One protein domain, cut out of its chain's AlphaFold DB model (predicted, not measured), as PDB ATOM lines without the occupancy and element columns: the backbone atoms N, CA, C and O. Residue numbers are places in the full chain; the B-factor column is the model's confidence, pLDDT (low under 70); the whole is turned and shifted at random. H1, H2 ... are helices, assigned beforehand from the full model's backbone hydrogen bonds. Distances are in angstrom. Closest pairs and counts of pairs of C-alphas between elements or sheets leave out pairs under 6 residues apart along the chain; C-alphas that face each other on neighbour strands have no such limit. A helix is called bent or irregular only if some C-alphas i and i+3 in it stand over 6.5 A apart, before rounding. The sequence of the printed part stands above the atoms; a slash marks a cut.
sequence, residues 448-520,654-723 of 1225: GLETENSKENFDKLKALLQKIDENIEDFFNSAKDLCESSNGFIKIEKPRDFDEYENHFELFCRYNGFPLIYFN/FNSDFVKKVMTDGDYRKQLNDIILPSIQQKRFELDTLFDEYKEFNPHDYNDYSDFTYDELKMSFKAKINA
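Overview. This is residues 448 to 520 and 654 to 723 of the 1225 residues of an uncharacterized protein of Clostridium sp. CAG:288 (UniProt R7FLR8). The model is a rod in which the long helices H1 and H6 run side by side in opposite ways along much of its length, with H7 alongside part of H1. H6 bends but runs nearly straight; the short H2 and H3 lie beside its arms, while H5 and H4 lie toward one end of the rod. The printed part has 143 residues, with seven named helices, H1 to H7 in chain order, and no named strand. The class is all helix; the whole is loose, with a radius of gyration of the C-alphas of 18.9 A and spans of 67 by 23 by 22 A.

Arrangement. H6, residues 666 to 697, was assigned as one helix by its hydrogen bonds but is bent: C-alphas 674 and 677 are 7.1 A apart. Its arms, H6a of residues 666 to 674 and H6b of residues 677 to 697, stand at a shallow tilt of 18 degrees. H1, residues 455 to 485, touches H6b at a shallow tilt of 26 degrees, opposite ways; their closest C-alphas, of Phe 475 and Lys 683, are 5.7 A apart. With residues 462 to 476 alone, H1 touches H7, residues 710 to 722, at 21 degrees, a shallow tilt, opposite ways; the closest C-alphas, of Lys 462 and Ile 721, are 6.2 A apart. H2, residues 495 to 500, is close to H6b but not clearly touching, the closest C-alphas being those of Pro 495 and Arg 684 at 6.8 A. H3, residues 502 to 510, is close to H6a but not clearly touching, with the closest C-alphas of Cys 509 and Asn 673 at 5.8 A. H5, residues 657 to 664, and H6a touch only at the corner, about perpendicular at 77 degrees; their closest C-alphas, of Val 662 and Arg 669, are 5.2 A apart. H4, residues 516 to 520, touches no helix. Every O i to N i+4 pair is within hydrogen-bond range in H3, H5 and H6a; the counts are 26 of 27 in H1, 1 of 2 in H2, 16 of 17 in H6b, 7 of 9 in H7 and 0 of 1 in H4, where 2 of 2 O i to N i+3 pairs are within range.

Along the chain. H6b measures 30.7 A from first to last C-alpha, H6a 11.8 A. H1 measures 45.5 A, from C-alpha 455 at (121.713, 137.598, 138.786) to C-alpha 485 at (106.597, 138.259, 95.835). H7 measures 18.3 A, ends at C-alpha 722 at (116.659, 147.869, 128.309), and is irregular, but only just: C-alphas 716 and 719 are 7.0 A apart.

Size, cuts and confidence. The two C-alphas farthest apart, of Asn 453 and Asn 520, are 67.7 A apart. Residues 521 to 653 are not printed, and C-alphas 520 and 654 are 13.1 A apart across the cut. The link from H6 to H7, residues 698 to 709, is long. Mean pLDDT of the printed part is 83.6; residues 486 to 488 and 655 are under 70.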
ATOM      1  N   GLY A 448     104.182 141.034 136.246       78.12
ATOM      2  CA  GLY A 448     103.782 139.626 136.081       78.12
ATOM      3  C   GLY A 448     104.868 138.574 136.375       78.12
ATOM      4  O   GLY A 448     104.541 137.414 136.602       78.12
ATOM      5  N   LEU A 449     106.152 138.951 136.433       85.62
ATOM      6  CA  LEU A 449     107.265 137.992 136.505       85.62
ATOM      7  C   LEU A 449     107.271 137.132 137.790       85.62
ATOM      8  O   LEU A 449     107.252 137.652 138.911       85.62
ATOM      9  N   GLU A 450     107.418 135.812 137.623       80.12
ATOM     10  CA  GLU A 450     107.483 134.827 138.711       80.12
ATOM     11  C   GLU A 450     108.834 134.093 138.749       80.12
ATOM     12  O   GLU A 450     108.935 132.901 138.468       80.12
ATOM     13  N   THR A 451     109.905 134.793 139.131       79.25
ATOM     14  CA  THR A 451     111.237 134.182 139.279       79.25
ATOM     15  C   THR A 451     111.932 134.603 140.572       79.25
ATOM     16  O   THR A 451     111.629 135.646 141.152       79.25
ATOM     17  N   GLU A 452     112.878 133.787 141.040       81.31
ATOM     18  CA  GLU A 452     113.715 134.123 142.194       81.31
ATOM     19  C   GLU A 452     114.693 135.253 141.850       81.31
ATOM     20  O   GLU A 452     115.328 135.220 140.786       81.31
ATOM     21  N   ASN A 453     114.875 136.200 142.781       84.69
ATOM     22  CA  ASN A 453     115.911 137.230 142.697       84.69
ATOM     23  C   ASN A 453     117.303 136.575 142.652       84.69
ATOM     24  O   ASN A 453     117.895 136.221 143.675       84.69
ATOM     25  N   SER A 454     117.831 136.409 141.442       89.38
ATOM     26  CA  SER A 454     119.222 136.054 141.216       89.38
ATOM     27  C   SER A 454     119.743 136.692 139.936       89.38
ATOM     28  O   SER A 454     119.048 136.794 138.918       89.38
ATOM     29  N   LYS A 455     121.023 137.064 139.960       88.00
ATOM     30  CA  LYS A 455     121.713 137.598 138.786       88.00
ATOM     31  C   LYS A 455     121.738 136.605 137.616       88.00
ATOM     32  O   LYS A 455     121.643 137.018 136.465       88.00
ATOM     33  N   GLU A 456     121.791 135.306 137.913       89.44
ATOM     34  CA  GLU A 456     121.739 134.239 136.910       89.44
ATOM     35  C   GLU A 456     120.382 134.192 136.186       89.44
ATOM     36  O   GLU A 456     120.355 134.072 134.962       89.44
ATOM     37  N   ASN A 457     119.263 134.339 136.907       87.50
ATOM     38  CA  ASN A 457     117.928 134.374 136.299       87.50
ATOM     39  C   ASN A 457     117.730 135.631 135.444       87.50
ATOM     40  O   ASN A 457     117.226 135.525 134.328       87.50
ATOM     41  N   PHE A 458     118.200 136.795 135.907       91.50
ATOM     42  CA  PHE A 458     118.195 138.020 135.103       91.50
ATOM     43  C   PHE A 458     119.013 137.870 133.813       91.50
ATOM     44  O   PHE A 458     118.544 138.240 132.739       91.50
ATOM     45  N   ASP A 459     120.228 137.317 133.892       90.62
ATOM     46  CA  ASP A 459     121.090 137.156 132.717       90.62
ATOM     47  C   ASP A 459     120.510 136.116 131.726       90.62
ATOM     48  O   ASP A 459     120.589 136.325 130.514       90.62
ATOM     49  N   LYS A 460     119.842 135.053 132.213       90.62
ATOM     50  CA  LYS A 460     119.062 134.109 131.380       90.62
ATOM     51  C   LYS A 460     117.879 134.788 130.689       90.62
ATOM     52  O   LYS A 460     117.767 134.694 129.469       90.62
ATOM     53  N   LEU A 461     117.034 135.496 131.445       91.50
ATOM     54  CA  LEU A 461     115.875 136.221 130.918       91.50
ATOM     55  C   LEU A 461     116.308 137.254 129.870       91.50
ATOM     56  O   LEU A 461     115.712 137.343 128.800       91.50
ATOM     57  N   LYS A 462     117.393 137.991 130.127       91.62
ATOM     58  CA  LYS A 462     117.927 138.982 129.188       91.62
ATOM     59  C   LYS A 462     118.443 138.344 127.896       91.62
ATOM     60  O   LYS A 462     118.187 138.885 126.822       91.62
ATOM     61  N   ALA A 463     119.109 137.192 127.979       91.38
ATOM     62  CA  ALA A 463     119.537 136.436 126.803       91.38
ATOM     63  C   ALA A 463     118.347 135.864 126.004       91.38
ATOM     64  O   ALA A 463     118.384 135.862 124.776       91.38
ATOM     65  N   LEU A 464     117.283 135.414 126.679       93.12
ATOM     66  CA  LEU A 464     116.044 134.959 126.040       93.12
ATOM     67  C   LEU A 464     115.329 136.107 125.312       93.12
ATOM     68  O   LEU A 464     115.026 135.989 124.129       93.12
ATOM     69  N   LEU A 465     115.144 137.251 125.975       91.94
ATOM     70  CA  LEU A 465     114.532 138.445 125.380       91.94
ATOM     71  C   LEU A 465     115.317 138.975 124.168       91.94
ATOM     72  O   LEU A 465     114.714 139.434 123.203       91.94
ATOM     73  N   GLN A 466     116.652 138.884 124.189       90.69
ATOM     74  CA  GLN A 466     117.492 139.218 123.033       90.69
ATOM     75  C   GLN A 466     117.274 138.249 121.863       90.69
ATOM     76  O   GLN A 466     117.066 138.703 120.742       90.69
ATOM     77  N   LYS A 467     117.230 136.931 122.117       92.12
ATOM     78  CA  LYS A 467     116.882 135.946 121.079       92.12
ATOM     79  C   LYS A 467     115.494 136.198 120.493       92.12
ATOM     80  O   LYS A 467     115.333 136.073 119.285       92.12
ATOM     81  N   ILE A 468     114.504 136.534 121.322       92.00
ATOM     82  CA  ILE A 468     113.147 136.872 120.870       92.00
ATOM     83  C   ILE A 468     113.196 138.081 119.924       92.00
ATOM     84  O   ILE A 468     112.681 137.997 118.812       92.00
ATOM     85  N   ASP A 469     113.878 139.165 120.309       89.88
ATOM     86  CA  ASP A 469     113.993 140.382 119.490       89.88
ATOM     87  C   ASP A 469     114.661 140.136 118.124       89.88
ATOM     88  O   ASP A 469     114.206 140.683 117.112       89.88
ATOM     89  N   GLU A 470     115.693 139.286 118.098       89.94
ATOM     90  CA  GLU A 470     116.382 138.825 116.886       89.94
ATOM     91  C   GLU A 470     115.465 137.952 116.010       89.94
ATOM     92  O   GLU A 470     115.324 138.213 114.817       89.94
ATOM     93  N   ASN A 471     114.786 136.952 116.585       91.06
ATOM     94  CA  ASN A 471     113.939 136.014 115.835       91.06
ATOM     95  C   ASN A 471     112.657 136.663 115.292       91.06
ATOM     96  O   ASN A 471     112.208 136.291 114.207       91.06
ATOM     97  N   ILE A 472     112.093 137.662 115.986       91.19
ATOM     98  CA  ILE A 472     110.959 138.455 115.477       91.19
ATOM     99  C   ILE A 472     111.378 139.145 114.173       91.19
ATOM    100  O   ILE A 472     110.692 139.045 113.156       91.19
ATOM    101  N   GLU A 473     112.529 139.816 114.181       88.62
ATOM    102  CA  GLU A 473     113.056 140.515 113.008       88.62
ATOM    103  C   GLU A 473     113.387 139.536 111.869       88.62
ATOM    104  O   GLU A 473     113.032 139.773 110.711       88.62
ATOM    105  N   ASP A 474     113.970 138.384 112.196       88.19
ATOM    106  CA  ASP A 474     114.315 137.343 111.231       88.19
ATOM    107  C   ASP A 474     113.094 136.653 110.594       88.19
ATOM    108  O   ASP A 474     113.149 136.292 109.411       88.19
ATOM    109  N   PHE A 475     111.999 136.464 111.337       91.38
ATOM    110  CA  PHE A 475     110.729 135.944 110.818       91.38
ATOM    111  C   PHE A 475     110.059 136.964 109.897       91.38
ATOM    112  O   PHE A 475     109.798 136.649 108.734       91.38
ATOM    113  N   PHE A 476     109.842 138.197 110.366       89.50
ATOM    114  CA  PHE A 476     109.125 139.213 109.592       89.50
ATOM    115  C   PHE A 476     109.876 139.642 108.326       89.50
ATOM    116  O   PHE A 476     109.240 139.836 107.290       89.50
ATOM    117  N   ASN A 477     111.212 139.694 108.343       88.62
ATOM    118  CA  ASN A 477     111.996 139.901 107.120       88.62
ATOM    119  C   ASN A 477     111.793 138.756 106.105       88.62
ATOM    120  O   ASN A 477     111.614 139.014 104.917       88.62
ATOM    121  N   SER A 478     111.740 137.501 106.565       84.69
ATOM    122  CA  SER A 478     111.518 136.333 105.691       84.69
ATOM    123  C   SER A 478     110.080 136.279 105.149       84.69
ATOM    124  O   SER A 478     109.854 135.963 103.981       84.69
ATOM    125  N   ALA A 479     109.095 136.630 105.981       85.75
ATOM    126  CA  ALA A 479     107.688 136.719 105.601       85.75
ATOM    127  C   ALA A 479     107.418 137.882 104.629       85.75
ATOM    128  O   ALA A 479     106.585 137.760 103.729       85.75
ATOM    129  N   LYS A 480     108.152 138.992 104.756       83.44
ATOM    130  CA  LYS A 480     108.054 140.151 103.864       83.44
ATOM    131  C   LYS A 480     108.430 139.809 102.422       83.44
ATOM    132  O   LYS A 480     107.675 140.170 101.523       83.44
ATOM    133  N   ASP A 481     109.506 139.054 102.194       75.94
ATOM    134  CA  ASP A 481     109.887 138.585 100.850       75.94
ATOM    135  C   ASP A 481     108.769 137.739 100.196       75.94
ATOM    136  O   ASP A 481     108.504 137.836  98.990       75.94
ATOM    137  N   LEU A 482     108.052 136.936 100.994       80.94
ATOM    138  CA  LEU A 482     106.875 136.186 100.543       80.94
ATOM    139  C   LEU A 482     105.684 137.118 100.243       80.94
ATOM    140  O   LEU A 482     105.063 136.995  99.188       80.94
ATOM    141  N   CYS A 483     105.397 138.089 101.112       78.62
ATOM    142  CA  CYS A 483     104.324 139.069 100.911       78.62
ATOM    143  C   CYS A 483     104.554 139.922  99.649       78.62
ATOM    144  O   CYS A 483     103.647 140.053  98.821       78.62
ATOM    145  N   GLU A 484     105.773 140.436  99.453       75.81
ATOM    146  CA  GLU A 484     106.174 141.217  98.276       75.81
ATOM    147  C   GLU A 484     106.107 140.375  96.995       75.81
ATOM    148  O   GLU A 484     105.472 140.784  96.022       75.81
ATOM    149  N   SER A 485     106.671 139.160  96.998       70.69
ATOM    150  CA  SER A 485     106.597 138.259  95.835       70.69
ATOM    151  C   SER A 485     105.178 137.762  95.525       70.69
ATOM    152  O   SER A 485     104.916 137.332  94.397       70.69
ATOM    153  N   SER A 486     104.249 137.879  96.481       69.75
ATOM    154  CA  SER A 486     102.824 137.610  96.288       69.75
ATOM    155  C   SER A 486     102.015 138.806  95.747       69.75
ATOM    156  O   SER A 486     100.833 138.644  95.445       69.75
ATOM    157  N   ASN A 487     102.613 140.000  95.611       67.19
ATOM    158  CA  ASN A 487     101.910 141.265  95.326       67.19
ATOM    159  C   ASN A 487     100.779 141.584  96.339       67.19
ATOM    160  O   ASN A 487      99.742 142.138  95.972       67.19
ATOM    161  N   GLY A 488     100.963 141.233  97.618       64.69
ATOM    162  CA  GLY A 488      99.971 141.461  98.682       64.69
ATOM    163  C   GLY A 488      98.775 140.497  98.676       64.69
ATOM    164  O   GLY A 488      97.757 140.794  99.300       64.69
ATOM    165  N   PHE A 489      98.892 139.371  97.964       71.94
ATOM    166  CA  PHE A 489      97.967 138.229  98.016       71.94
ATOM    167  C   PHE A 489      98.077 137.469  99.348       71.94
ATOM    168  O   PHE A 489      97.066 137.064  99.911       71.94
ATOM    169  N   ILE A 490      99.303 137.315  99.855       77.12
ATOM    170  CA  ILE A 490      99.602 136.930 101.236       77.12
ATOM    171  C   ILE A 490      99.945 138.208 101.999       77.12
ATOM    172  O   ILE A 490     100.683 139.063 101.496       77.12
ATOM    173  N   LYS A 491      99.416 138.321 103.215       81.75
ATOM    174  CA  LYS A 491      99.765 139.363 104.180       81.75
ATOM    175  C   LYS A 491     100.031 138.705 105.518       81.75
ATOM    176  O   LYS A 491      99.131 138.079 106.058       81.75
ATOM    177  N   ILE A 492     101.257 138.836 106.001       85.38
ATOM    178  CA  ILE A 492     101.681 138.359 107.315       85.38
ATOM    179  C   ILE A 492     102.077 139.614 108.090       85.38
ATOM    180  O   ILE A 492     103.201 140.102 107.986       85.38
ATOM    181  N   GLU A 493     101.095 140.193 108.770       84.56
ATOM    182  CA  GLU A 493     101.243 141.327 109.681       84.56
ATOM    183  C   GLU A 493     101.496 140.824 111.119       84.56
ATOM    184  O   GLU A 493     102.106 141.543 111.910       84.56
ATOM    185  N   LYS A 494     101.109 139.571 111.416       89.75
ATOM    186  CA  LYS A 494     101.210 138.852 112.701       89.75
ATOM    187  C   LYS A 494     101.706 137.407 112.493       89.75
ATOM    188  O   LYS A 494     101.474 136.858 111.414       89.75
ATOM    189  N   PRO A 495     102.335 136.738 113.482       88.38
ATOM    190  CA  PRO A 495     102.759 135.341 113.327       88.38
ATOM    191  C   PRO A 495     101.621 134.368 112.975       88.38
ATOM    192  O   PRO A 495     101.807 133.535 112.089       88.38
ATOM    193  N   ARG A 496     100.436 134.511 113.593       87.06
ATOM    194  CA  ARG A 496      99.257 133.663 113.329       87.06
ATOM    195  C   ARG A 496      98.726 133.780 111.906       87.06
ATOM    196  O   ARG A 496      98.170 132.809 111.401       87.06
ATOM    197  N   ASP A 497      98.915 134.914 111.232       86.38
ATOM    198  CA  ASP A 497      98.458 135.069 109.849       86.38
ATOM    199  C   ASP A 497      99.037 133.946 108.971       86.38
ATOM    200  O   ASP A 497      98.336 133.389 108.133       86.38
ATOM    201  N   PHE A 498     100.295 133.542 109.209       84.88
ATOM    202  CA  PHE A 498     100.932 132.422 108.507       84.88
ATOM    203  C   PHE A 498     100.152 131.103 108.660       84.88
ATOM    204  O   PHE A 498     100.028 130.355 107.689       84.88
ATOM    205  N   ASP A 499      99.583 130.869 109.842       80.31
ATOM    206  CA  ASP A 499      98.780 129.695 110.181       80.31
ATOM    207  C   ASP A 499      97.396 129.766 109.486       80.31
ATOM    208  O   ASP A 499      96.886 128.761 108.991       80.31
ATOM    209  N   GLU A 500      96.812 130.963 109.313       75.38
ATOM    210  CA  GLU A 500      95.601 131.145 108.488       75.38
ATOM    211  C   GLU A 500      95.852 130.810 107.005       75.38
ATOM    212  O   GLU A 500      94.995 130.222 106.335       75.38
ATOM    213  N   TYR A 501      97.045 131.129 106.486       76.75
ATOM    214  CA  TYR A 501      97.469 130.723 105.143       76.75
ATOM    215  C   TYR A 501      97.950 129.261 105.064       76.75
ATOM    216  O   TYR A 501      98.198 128.803 103.949       76.75
ATOM    217  N   GLU A 502      98.020 128.486 106.158       73.94
ATOM    218  CA  GLU A 502      98.504 127.090 106.146       73.94
ATOM    219  C   GLU A 502      97.721 126.223 105.150       73.94
ATOM    220  O   GLU A 502      98.315 125.578 104.289       73.94
ATOM    221  N   ASN A 503      96.386 126.306 105.152       70.81
ATOM    222  CA  ASN A 503      95.531 125.601 104.185       70.81
ATOM    223  C   ASN A 503      95.827 125.991 102.722       70.81
ATOM    224  O   ASN A 503      95.688 125.178 101.803       70.81
ATOM    225  N   HIS A 504      96.235 127.242 102.490       76.19
ATOM    226  CA  HIS A 504      96.626 127.733 101.170       76.19
ATOM    227  C   HIS A 504      98.029 127.231 100.799       76.19
ATOM    228  O   HIS A 504      98.243 126.798  99.667       76.19
ATOM    229  N   PHE A 505      98.967 127.208 101.747       77.81
ATOM    230  CA  PHE A 505     100.304 126.647 101.562       77.81
ATOM    231  C   PHE A 505     100.263 125.135 101.324       77.81
ATOM    232  O   PHE A 505     100.870 124.677 100.362       77.81
ATOM    233  N   GLU A 506      99.483 124.362 102.084       76.62
ATOM    234  CA  GLU A 506      99.245 122.938 101.822       76.62
ATOM    235  C   GLU A 506      98.663 122.706 100.425       76.62
ATOM    236  O   GLU A 506      99.062 121.774  99.721       76.62
ATOM    237  N   LEU A 507      97.722 123.553  99.991       79.56
ATOM    238  CA  LEU A 507      97.191 123.504  98.636       79.56
ATOM    239  C   LEU A 507      98.308 123.747  97.610       79.56
ATOM    240  O   LEU A 507      98.483 122.931  96.717       79.56
ATOM    241  N   PHE A 508      99.139 124.780  97.751       77.75
ATOM    242  CA  PHE A 508     100.247 125.016  96.813       77.75
ATOM    243  C   PHE A 508     101.328 123.914  96.856       77.75
ATOM    244  O   PHE A 508     101.837 123.510  95.805       77.75
ATOM    245  N   CYS A 509     101.617 123.353  98.032       77.00
ATOM    246  CA  CYS A 509     102.561 122.254  98.230       77.00
ATOM    247  C   CYS A 509     102.095 120.939  97.588       77.00
ATOM    248  O   CYS A 509     102.910 120.206  97.023       77.00
ATOM    249  N   ARG A 510     100.785 120.650  97.600       79.62
ATOM    250  CA  ARG A 510     100.209 119.457  96.952       79.62
ATOM    251  C   ARG A 510     100.243 119.512  95.417       79.62
ATOM    252  O   ARG A 510     100.073 118.473  94.774       79.62
ATOM    253  N   TYR A 511     100.496 120.673  94.802       82.56
ATOM    254  CA  TYR A 511     100.567 120.785  93.343       82.56
ATOM    255  C   TYR A 511     101.876 120.214  92.777       82.56
ATOM    256  O   TYR A 511     102.906 120.882  92.675       82.56
ATOM    257  N   ASN A 512     101.820 118.967  92.310       74.19
ATOM    258  CA  ASN A 512     102.974 118.265  91.739       74.19
ATOM    259  C   ASN A 512     103.393 118.736  90.322       74.19
ATOM    260  O   ASN A 512     104.311 118.162  89.734       74.19
ATOM    261  N   GLY A 513     102.755 119.773  89.763       76.81
ATOM    262  CA  GLY A 513     103.056 120.282  88.420       76.81
ATOM    263  C   GLY A 513     102.347 119.560  87.271       76.81
ATOM    264  O   GLY A 513     102.854 119.585  86.147       76.81
ATOM    265  N   PHE A 514     101.212 118.897  87.517       83.19
ATOM    266  CA  PHE A 514     100.434 118.263  86.447       83.19
ATOM    267  C   PHE A 514      99.894 119.287  85.423       83.19
ATOM    268  O   PHE A 514      99.607 120.430  85.788       83.19
ATOM    269  N   PRO A 515      99.722 118.916  84.138       82.38
ATOM    270  CA  PRO A 515      99.298 119.847  83.090       82.38
ATOM    271  C   PRO A 515      98.000 120.607  83.409       82.38
ATOM    272  O   PRO A 515      97.008 120.008  83.804       82.38
ATOM    273  N   LEU A 516      97.942 121.912  83.134       81.75
ATOM    274  CA  LEU A 516      96.764 122.733  83.470       81.75
ATOM    275  C   LEU A 516      95.455 122.316  82.766       81.75
ATOM    276  O   LEU A 516      94.387 122.779  83.150       81.75
ATOM    277  N   ILE A 517      95.508 121.414  81.777       83.06
ATOM    278  CA  ILE A 517      94.318 120.877  81.102       83.06
ATOM    279  C   ILE A 517      93.337 120.187  82.065       83.06
ATOM    280  O   ILE A 517      92.136 120.256  81.821       83.06
ATOM    281  N   TYR A 518      93.817 119.595  83.169       84.06
ATOM    282  CA  TYR A 518      92.960 118.918  84.152       84.06
ATOM    283  C   TYR A 518      91.991 119.880  84.866       84.06
ATOM    284  O   TYR A 518      90.902 119.459  85.236       84.06
ATOM    285  N   PHE A 519      92.311 121.180  84.975       83.12
ATOM    286  CA  PHE A 519      91.385 122.186  85.524       83.12
ATOM    287  C   PHE A 519      90.141 122.419  84.648       83.12
ATOM    288  O   PHE A 519      89.157 122.976  85.125       83.12
ATOM    289  N   ASN A 520      90.145 121.973  83.385       82.56
ATOM    290  CA  ASN A 520      88.963 122.025  82.517       82.56
ATOM    291  C   ASN A 520      87.960 120.887  82.792       82.56
ATOM    292  O   ASN A 520      86.906 120.859  82.158       82.56
ATOM    293  N   PHE A 654      92.831 132.487  90.531       70.44
ATOM    294  CA  PHE A 654      93.669 132.098  89.380       70.44
ATOM    295  C   PHE A 654      94.235 133.305  88.605       70.44
ATOM    296  O   PHE A 654      95.231 133.191  87.892       70.44
ATOM    297  N   ASN A 655      93.609 134.478  88.742       68.25
ATOM    298  CA  ASN A 655      94.090 135.725  88.158       68.25
ATOM    299  C   ASN A 655      95.232 136.376  88.955       68.25
ATOM    300  O   ASN A 655      95.858 137.289  88.417       68.25
ATOM    301  N   SER A 656      95.534 135.913  90.173       71.81
ATOM    302  CA  SER A 656      96.702 136.356  90.941       71.81
ATOM    303  C   SER A 656      97.993 135.957  90.227       71.81
ATOM    304  O   SER A 656      98.171 134.801  89.836       71.81
ATOM    305  N   ASP A 657      98.915 136.906  90.066       74.56
ATOM    306  CA  ASP A 657     100.207 136.639  89.428       74.56
ATOM    307  C   ASP A 657     101.064 135.669  90.254       74.56
ATOM    308  O   ASP A 657     101.791 134.861  89.678       74.56
ATOM    309  N   PHE A 658     100.888 135.652  91.581       78.50
ATOM    310  CA  PHE A 658     101.470 134.651  92.476       78.50
ATOM    311  C   PHE A 658     100.992 133.234  92.132       78.50
ATOM    312  O   PHE A 658     101.807 132.355  91.848       78.50
ATOM    313  N   VAL A 659      99.673 133.022  92.065       79.06
ATOM    314  CA  VAL A 659      99.079 131.708  91.758       79.06
ATOM    315  C   VAL A 659      99.488 131.244  90.358       79.06
ATOM    316  O   VAL A 659      99.900 130.096  90.189       79.06
ATOM    317  N   LYS A 660      99.482 132.136  89.356       78.19
ATOM    318  CA  LYS A 660     100.007 131.825  88.013       78.19
ATOM    319  C   LYS A 660     101.469 131.387  88.068       78.19
ATOM    320  O   LYS A 660     101.830 130.420  87.399       78.19
ATOM    321  N   LYS A 661     102.307 132.068  88.853       79.94
ATOM    322  CA  LYS A 661     103.731 131.743  88.984       79.94
ATOM    323  C   LYS A 661     103.933 130.377  89.646       79.94
ATOM    324  O   LYS A 661     104.635 129.555  89.075       79.94
ATOM    325  N   VAL A 662     103.241 130.077  90.749       81.00
ATOM    326  CA  VAL A 662     103.263 128.745  91.396       81.00
ATOM    327  C   VAL A 662     102.842 127.638  90.421       81.00
ATOM    328  O   VAL A 662     103.470 126.577  90.361       81.00
ATOM    329  N   MET A 663     101.806 127.889  89.617       81.94
ATOM    330  CA  MET A 663     101.272 126.918  88.659       81.94
ATOM    331  C   MET A 663     102.156 126.723  87.413       81.94
ATOM    332  O   MET A 663     102.203 125.622  86.867       81.94
ATOM    333  N   THR A 664     102.868 127.755  86.947       81.44
ATOM    334  CA  THR A 664     103.600 127.719  85.659       81.44
ATOM    335  C   THR A 664     105.124 127.634  85.779       81.44
ATOM    336  O   THR A 664     105.757 127.038  84.908       81.44
ATOM    337  N   ASP A 665     105.720 128.157  86.851       82.69
ATOM    338  CA  ASP A 665     107.167 128.155  87.086       82.69
ATOM    339  C   ASP A 665     107.554 127.000  88.028       82.69
ATOM    340  O   ASP A 665     107.281 127.004  89.230       82.69
ATOM    341  N   GLY A 666     108.166 125.961  87.451       79.19
ATOM    342  CA  GLY A 666     108.563 124.755  88.178       79.19
ATOM    343  C   GLY A 666     109.764 124.938  89.107       79.19
ATOM    344  O   GLY A 666     109.878 124.182  90.071       79.19
ATOM    345  N   ASP A 667     110.628 125.920  88.845       80.50
ATOM    346  CA  ASP A 667     111.799 126.190  89.682       80.50
ATOM    347  C   ASP A 667     111.411 127.114  90.842       80.50
ATOM    348  O   ASP A 667     111.762 126.826  91.987       80.50
ATOM    349  N   TYR A 668     110.573 128.129  90.593       83.69
ATOM    350  CA  TYR A 668     109.957 128.926  91.660       83.69
ATOM    351  C   TYR A 668     109.102 128.068  92.599       83.69
ATOM    352  O   TYR A 668     109.203 128.226  93.811       83.69
ATOM    353  N   ARG A 669     108.306 127.120  92.080       84.69
ATOM    354  CA  ARG A 669     107.510 126.211  92.925       84.69
ATOM    355  C   ARG A 669     108.375 125.325  93.823       84.69
ATOM    356  O   ARG A 669     108.041 125.157  94.990       84.69
ATOM    357  N   LYS A 670     109.491 124.787  93.319       81.75
ATOM    358  CA  LYS A 670     110.455 124.058  94.164       81.75
ATOM    359  C   LYS A 670     111.077 124.970  95.210       81.75
ATOM    360  O   LYS A 670     111.110 124.618  96.376       81.75
ATOM    361  N   GLN A 671     111.518 126.167  94.823       83.25
ATOM    362  CA  GLN A 671     112.074 127.132  95.771       83.25
ATOM    363  C   GLN A 671     111.056 127.519  96.860       83.25
ATOM    364  O   GLN A 671     111.426 127.642  98.024       83.25
ATOM    365  N   LEU A 672     109.778 127.667  96.501       83.50
ATOM    366  CA  LEU A 672     108.696 127.954  97.438       83.50
ATOM    367  C   LEU A 672     108.480 126.792  98.421       83.50
ATOM    368  O   LEU A 672     108.516 127.014  99.629       83.50
ATOM    369  N   ASN A 673     108.317 125.569  97.909       81.56
ATOM    370  CA  ASN A 673     107.957 124.392  98.705       81.56
ATOM    371  C   ASN A 673     109.137 123.794  99.493       81.56
ATOM    372  O   ASN A 673     108.937 123.313 100.602       81.56
ATOM    373  N   ASP A 674     110.351 123.812  98.934       81.69
ATOM    374  CA  ASP A 674     111.530 123.131  99.494       81.69
ATOM    375  C   ASP A 674     112.415 124.068 100.342       81.69
ATOM    376  O   ASP A 674     113.273 123.588 101.082       81.69
ATOM    377  N   ILE A 675     112.264 125.398 100.209       81.88
ATOM    378  CA  ILE A 675     113.150 126.392 100.850       81.88
ATOM    379  C   ILE A 675     112.362 127.484 101.584       81.88
ATOM    380  O   ILE A 675     112.542 127.646 102.786       81.88
ATOM    381  N   ILE A 676     111.502 128.240 100.892       84.19
ATOM    382  CA  ILE A 676     110.878 129.450 101.461       84.19
ATOM    383  C   ILE A 676     109.859 129.091 102.549       84.19
ATOM    384  O   ILE A 676     110.004 129.542 103.683       84.19
ATOM    385  N   LEU A 677     108.854 128.266 102.233       84.81
ATOM    386  CA  LEU A 677     107.811 127.901 103.197       84.81
ATOM    387  C   LEU A 677     108.374 127.113 104.396       84.81
ATOM    388  O   LEU A 677     108.085 127.522 105.520       84.81
ATOM    389  N   PRO A 678     109.246 126.091 104.225       85.06
ATOM    390  CA  PRO A 678     109.868 125.410 105.361       85.06
ATOM    391  C   PRO A 678     110.734 126.335 106.221       85.06
ATOM    392  O   PRO A 678     110.726 126.205 107.440       85.06
ATOM    393  N   SER A 679     111.455 127.295 105.622       85.94
ATOM    394  CA  SER A 679     112.269 128.244 106.391       85.94
ATOM    395  C   SER A 679     111.421 129.219 107.206       85.94
ATOM    396  O   SER A 679     111.822 129.566 108.315       85.94
ATOM    397  N   ILE A 680     110.280 129.681 106.684       88.19
ATOM    398  CA  ILE A 680     109.371 130.559 107.437       88.19
ATOM    399  C   ILE A 680     108.662 129.755 108.534       88.19
ATOM    400  O   ILE A 680     108.601 130.219 109.668       88.19
ATOM    401  N   GLN A 681     108.217 128.529 108.238       87.38
ATOM    402  CA  GLN A 681     107.594 127.629 109.216       87.38
ATOM    403  C   GLN A 681     108.560 127.235 110.347       87.38
ATOM    404  O   GLN A 681     108.157 127.195 111.506       87.38
ATOM    405  N   GLN A 682     109.843 127.006 110.045       89.00
ATOM    406  CA  GLN A 682     110.862 126.776 111.072       89.00
ATOM    407  C   GLN A 682     111.017 128.003 111.981       89.00
ATOM    408  O   GLN A 682     110.944 127.859 113.195       89.00
ATOM    409  N   LYS A 683     111.157 129.209 111.413       89.56
ATOM    410  CA  LYS A 683     111.270 130.455 112.193       89.56
ATOM    411  C   LYS A 683     110.013 130.762 113.017       89.56
ATOM    412  O   LYS A 683     110.120 131.254 114.135       89.56
ATOM    413  N   ARG A 684     108.826 130.441 112.489       88.94
ATOM    414  CA  ARG A 684     107.535 130.514 113.196       88.94
ATOM    415  C   ARG A 684     107.540 129.617 114.438       88.94
ATOM    416  O   ARG A 684     107.214 130.096 115.516       88.94
ATOM    417  N   PHE A 685     107.971 128.363 114.285       87.44
ATOM    418  CA  PHE A 685     108.076 127.386 115.373       87.44
ATOM    419  C   PHE A 685     109.172 127.738 116.397       87.44
ATOM    420  O   PHE A 685     108.993 127.544 117.598       87.44
ATOM    421  N   GLU A 686     110.305 128.278 115.940       90.00
ATOM    422  CA  GLU A 686     111.361 128.808 116.811       90.00
ATOM    423  C   GLU A 686     110.838 129.990 117.644       90.00
ATOM    424  O   GLU A 686     111.097 130.042 118.843       90.00
ATOM    425  N   LEU A 687     110.026 130.879 117.057       90.69
ATOM    426  CA  LEU A 687     109.333 131.941 117.791       90.69
ATOM    427  C   LEU A 687     108.320 131.413 118.810       90.69
ATOM    428  O   LEU A 687     108.365 131.865 119.949       90.69
ATOM    429  N   ASP A 688     107.459 130.453 118.450       87.50
ATOM    430  CA  ASP A 688     106.532 129.831 119.413       87.50
ATOM    431  C   ASP A 688     107.289 129.219 120.595       87.50
ATOM    432  O   ASP A 688     106.957 129.480 121.747       87.50
ATOM    433  N   THR A 689     108.372 128.488 120.313       90.50
ATOM    434  CA  THR A 689     109.223 127.887 121.350       90.50
ATOM    435  C   THR A 689     109.819 128.954 122.273       90.50
ATOM    436  O   THR A 689     109.827 128.776 123.486       90.50
ATOM    437  N   LEU A 690     110.283 130.085 121.730       91.81
ATOM    438  CA  LEU A 690     110.826 131.191 122.527       91.81
ATOM    439  C   LEU A 690     109.740 131.950 123.315       91.81
ATOM    440  O   LEU A 690     110.016 132.434 124.413       91.81
ATOM    441  N   PHE A 691     108.516 132.058 122.787       90.94
ATOM    442  CA  PHE A 691     107.374 132.626 123.509       90.94
ATOM    443  C   PHE A 691     106.920 131.712 124.655       90.94
ATOM    444  O   PHE A 691     106.616 132.215 125.737       90.94
ATOM    445  N   ASP A 692     106.934 130.393 124.458       87.38
ATOM    446  CA  ASP A 692     106.661 129.408 125.507       87.38
ATOM    447  C   ASP A 692     107.782 129.386 126.566       87.38
ATOM    448  O   ASP A 692     107.481 129.455 127.758       87.38
ATOM    449  N   GLU A 693     109.065 129.423 126.169       88.88
ATOM    450  CA  GLU A 693     110.204 129.610 127.093       88.88
ATOM    451  C   GLU A 693     110.060 130.905 127.918       88.88
ATOM    452  O   GLU A 693     110.405 130.935 129.098       88.88
ATOM    453  N   TYR A 694     109.532 131.987 127.335       89.62
ATOM    454  CA  TYR A 694     109.282 133.236 128.064       89.62
ATOM    455  C   TYR A 694     108.086 133.123 129.027       89.62
ATOM    456  O   TYR A 694     108.151 133.649 130.142       89.62
ATOM    457  N   LYS A 695     107.036 132.376 128.663       86.19
ATOM    458  CA  LYS A 695     105.917 132.054 129.566       86.19
ATOM    459  C   LYS A 695     106.344 131.202 130.766       86.19
ATOM    460  O   LYS A 695     105.699 131.291 131.804       86.19
ATOM    461  N   GLU A 696     107.458 130.466 130.710       85.00
ATOM    462  CA  GLU A 696     108.028 129.834 131.916       85.00
ATOM    463  C   GLU A 696     108.506 130.866 132.962       85.00
ATOM    464  O   GLU A 696     108.461 130.589 134.160       85.00
ATOM    465  N   PHE A 697     108.927 132.068 132.538       83.69
ATOM    466  CA  PHE A 697     109.298 133.176 133.436       83.69
ATOM    467  C   PHE A 697     108.102 134.052 133.852       83.69
ATOM    468  O   PHE A 697     108.160 134.716 134.893       83.69
ATOM    469  N   ASN A 698     107.032 134.070 133.054       83.00
ATOM    470  CA  ASN A 698     105.782 134.777 133.340       83.00
ATOM    471  C   ASN A 698     104.563 133.859 133.080       83.00
ATOM    472  O   ASN A 698     103.903 133.992 132.047       83.00
ATOM    473  N   PRO A 699     104.234 132.925 133.999       76.44
ATOM    474  CA  PRO A 699     103.177 131.925 133.781       76.44
ATOM    475  C   PRO A 699     101.762 132.511 133.703       76.44
ATOM    476  O   PRO A 699     100.826 131.831 133.285       76.44
ATOM    477  N   HIS A 700     101.609 133.764 134.133       73.62
ATOM    478  CA  HIS A 700     100.357 134.514 134.157       73.62
ATOM    479  C   HIS A 700     100.207 135.421 132.917       73.62
ATOM    480  O   HIS A 700      99.251 136.191 132.817       73.62
ATOM    481  N   ASP A 701     101.127 135.325 131.948       79.56
ATOM    482  CA  ASP A 701     101.064 136.043 130.676       79.56
ATOM    483  C   ASP A 701     100.077 135.374 129.706       79.56
ATOM    484  O   ASP A 701     100.419 134.490 128.914       79.56
ATOM    485  N   TYR A 702      98.816 135.802 129.770       78.06
ATOM    486  CA  TYR A 702      97.757 135.324 128.877       78.06
ATOM    487  C   TYR A 702      97.838 135.901 127.454       78.06
ATOM    488  O   TYR A 702      96.963 135.606 126.638       78.06
ATOM    489  N   ASN A 703      98.849 136.719 127.135       84.31
ATOM    490  CA  ASN A 703      99.003 137.253 125.789       84.31
ATOM    491  C   ASN A 703      99.340 136.136 124.798       84.31
ATOM    492  O   ASN A 703     100.292 135.360 124.957       84.31
ATOM    493  N   ASP A 704      98.569 136.090 123.717       85.38
ATOM    494  CA  ASP A 704      98.918 135.296 122.556       85.38
ATOM    495  C   ASP A 704      99.794 136.140 121.631       85.38
ATOM    496  O   ASP A 704      99.310 136.866 120.764       85.38
ATOM    497  N   TYR A 705     101.108 136.065 121.836       88.19
ATOM    498  CA  TYR A 705     102.089 136.771 121.011       88.19
ATOM    499  C   TYR A 705     102.007 136.406 119.516       88.19
ATOM    500  O   TYR A 705     102.498 137.159 118.676       88.19
ATOM    501  N   SER A 706     101.317 135.317 119.157       86.50
ATOM    502  CA  SER A 706     101.003 134.983 117.764       86.50
ATOM    503  C   SER A 706     100.016 135.963 117.117       86.50
ATOM    504  O   SER A 706     100.028 136.119 115.899       86.50
ATOM    505  N   ASP A 707      99.169 136.628 117.910       87.88
ATOM    506  CA  ASP A 707      98.196 137.630 117.456       87.88
ATOM    507  C   ASP A 707      98.765 139.057 117.426       87.88
ATOM    508  O   ASP A 707      98.040 139.997 117.096       87.88
ATOM    509  N   PHE A 708     100.030 139.265 117.789       91.19
ATOM    510  CA  PHE A 708     100.623 140.600 117.870       91.19
ATOM    511  C   PHE A 708     101.326 140.946 116.552       91.19
ATOM    512  O   PHE A 708     101.996 140.112 115.941       91.19
ATOM    513  N   THR A 709     101.185 142.193 116.102       89.69
ATOM    514  CA  THR A 709     101.937 142.698 114.947       89.69
ATOM    515  C   THR A 709     103.420 142.871 115.274       89.69
ATOM    516  O   THR A 709     103.809 142.939 116.439       89.69
ATOM    517  N   TYR A 710     104.268 142.996 114.247       86.12
ATOM    518  CA  TYR A 710     105.703 143.273 114.423       86.12
ATOM    519  C   TYR A 710     105.989 144.454 115.371       86.12
ATOM    520  O   TYR A 710     106.839 144.346 116.259       86.12
ATOM    521  N   ASP A 711     105.270 145.570 115.204       86.19
ATOM    522  CA  ASP A 711     105.464 146.771 116.022       86.19
ATOM    523  C   ASP A 711     104.979 146.559 117.466       86.19
ATOM    524  O   ASP A 711     105.663 146.975 118.403       86.19
ATOM    525  N   GLU A 712     103.854 145.861 117.663       87.69
ATOM    526  CA  GLU A 712     103.352 145.485 118.994       87.69
ATOM    527  C   GLU A 712     104.351 144.569 119.719       87.69
ATOM    528  O   GLU A 712     104.732 144.864 120.849       87.69
ATOM    529  N   LEU A 713     104.876 143.536 119.046       87.44
ATOM    530  CA  LEU A 713     105.904 142.635 119.585       87.44
ATOM    531  C   LEU A 713     107.186 143.386 119.978       87.44
ATOM    532  O   LEU A 713     107.658 143.258 121.113       87.44
ATOM    533  N   LYS A 714     107.740 144.215 119.078       85.38
ATOM    534  CA  LYS A 714     108.920 145.042 119.392       85.38
ATOM    535  C   LYS A 714     108.628 145.991 120.565       85.38
ATOM    536  O   LYS A 714     109.507 146.189 121.401       85.38
ATOM    537  N   MET A 715     107.427 146.566 120.680       84.75
ATOM    538  CA  MET A 715     107.060 147.405 121.831       84.75
ATOM    539  C   MET A 715     106.986 146.609 123.145       84.75
ATOM    540  O   MET A 715     107.559 147.063 124.138       84.75
ATOM    541  N   SER A 716     106.369 145.421 123.151       82.44
ATOM    542  CA  SER A 716     106.182 144.584 124.348       82.44
ATOM    543  C   SER A 716     107.494 144.171 125.027       82.44
ATOM    544  O   SER A 716     107.578 144.170 126.260       82.44
ATOM    545  N   PHE A 717     108.540 143.861 124.252       87.31
ATOM    546  CA  PHE A 717     109.824 143.390 124.794       87.31
ATOM    547  C   PHE A 717     110.879 144.495 124.979       87.31
ATOM    548  O   PHE A 717     111.768 144.367 125.827       87.31
ATOM    549  N   LYS A 718     110.784 145.624 124.263       84.25
ATOM    550  CA  LYS A 718     111.809 146.686 124.288       84.25
ATOM    551  C   LYS A 718     112.038 147.313 125.664       84.25
ATOM    552  O   LYS A 718     113.181 147.644 125.978       84.25
ATOM    553  N   ALA A 719     111.006 147.473 126.494       81.56
ATOM    554  CA  ALA A 719     111.182 147.962 127.866       81.56
ATOM    555  C   ALA A 719     112.000 146.964 128.714       81.56
ATOM    556  O   ALA A 719     113.002 147.337 129.324       81.56
ATOM    557  N   LYS A 720     111.639 145.676 128.647       86.38
ATOM    558  CA  LYS A 720     112.284 144.561 129.365       86.38
ATOM    559  C   LYS A 720     113.762 144.379 128.985       86.38
ATOM    560  O   LYS A 720     114.604 144.184 129.853       86.38
ATOM    561  N   ILE A 721     114.103 144.505 127.698       86.94
ATOM    562  CA  ILE A 721     115.489 144.374 127.196       86.94
ATOM    563  C   ILE A 721     116.410 145.479 127.748       86.94
ATOM    564  O   ILE A 721     117.584 145.231 128.055       86.94
ATOM    565  N   ASN A 722     115.889 146.702 127.873       85.38
ATOM    566  CA  ASN A 722     116.659 147.869 128.309       85.38
ATOM    567  C   ASN A 722     116.759 148.008 129.835       85.38
ATOM    568  O   ASN A 722     117.667 148.693 130.305       85.38
ATOM    569  N   ALA A 723     115.894 147.330 130.591       88.19
ATOM    570  CA  ALA A 723     115.899 147.363 132.046       88.19
ATOM    571  C   ALA A 723     117.207 146.817 132.664       88.19
ATOM    572  O   ALA A 723     117.929 145.969 132.106       88.19
TER     573      ALA A 723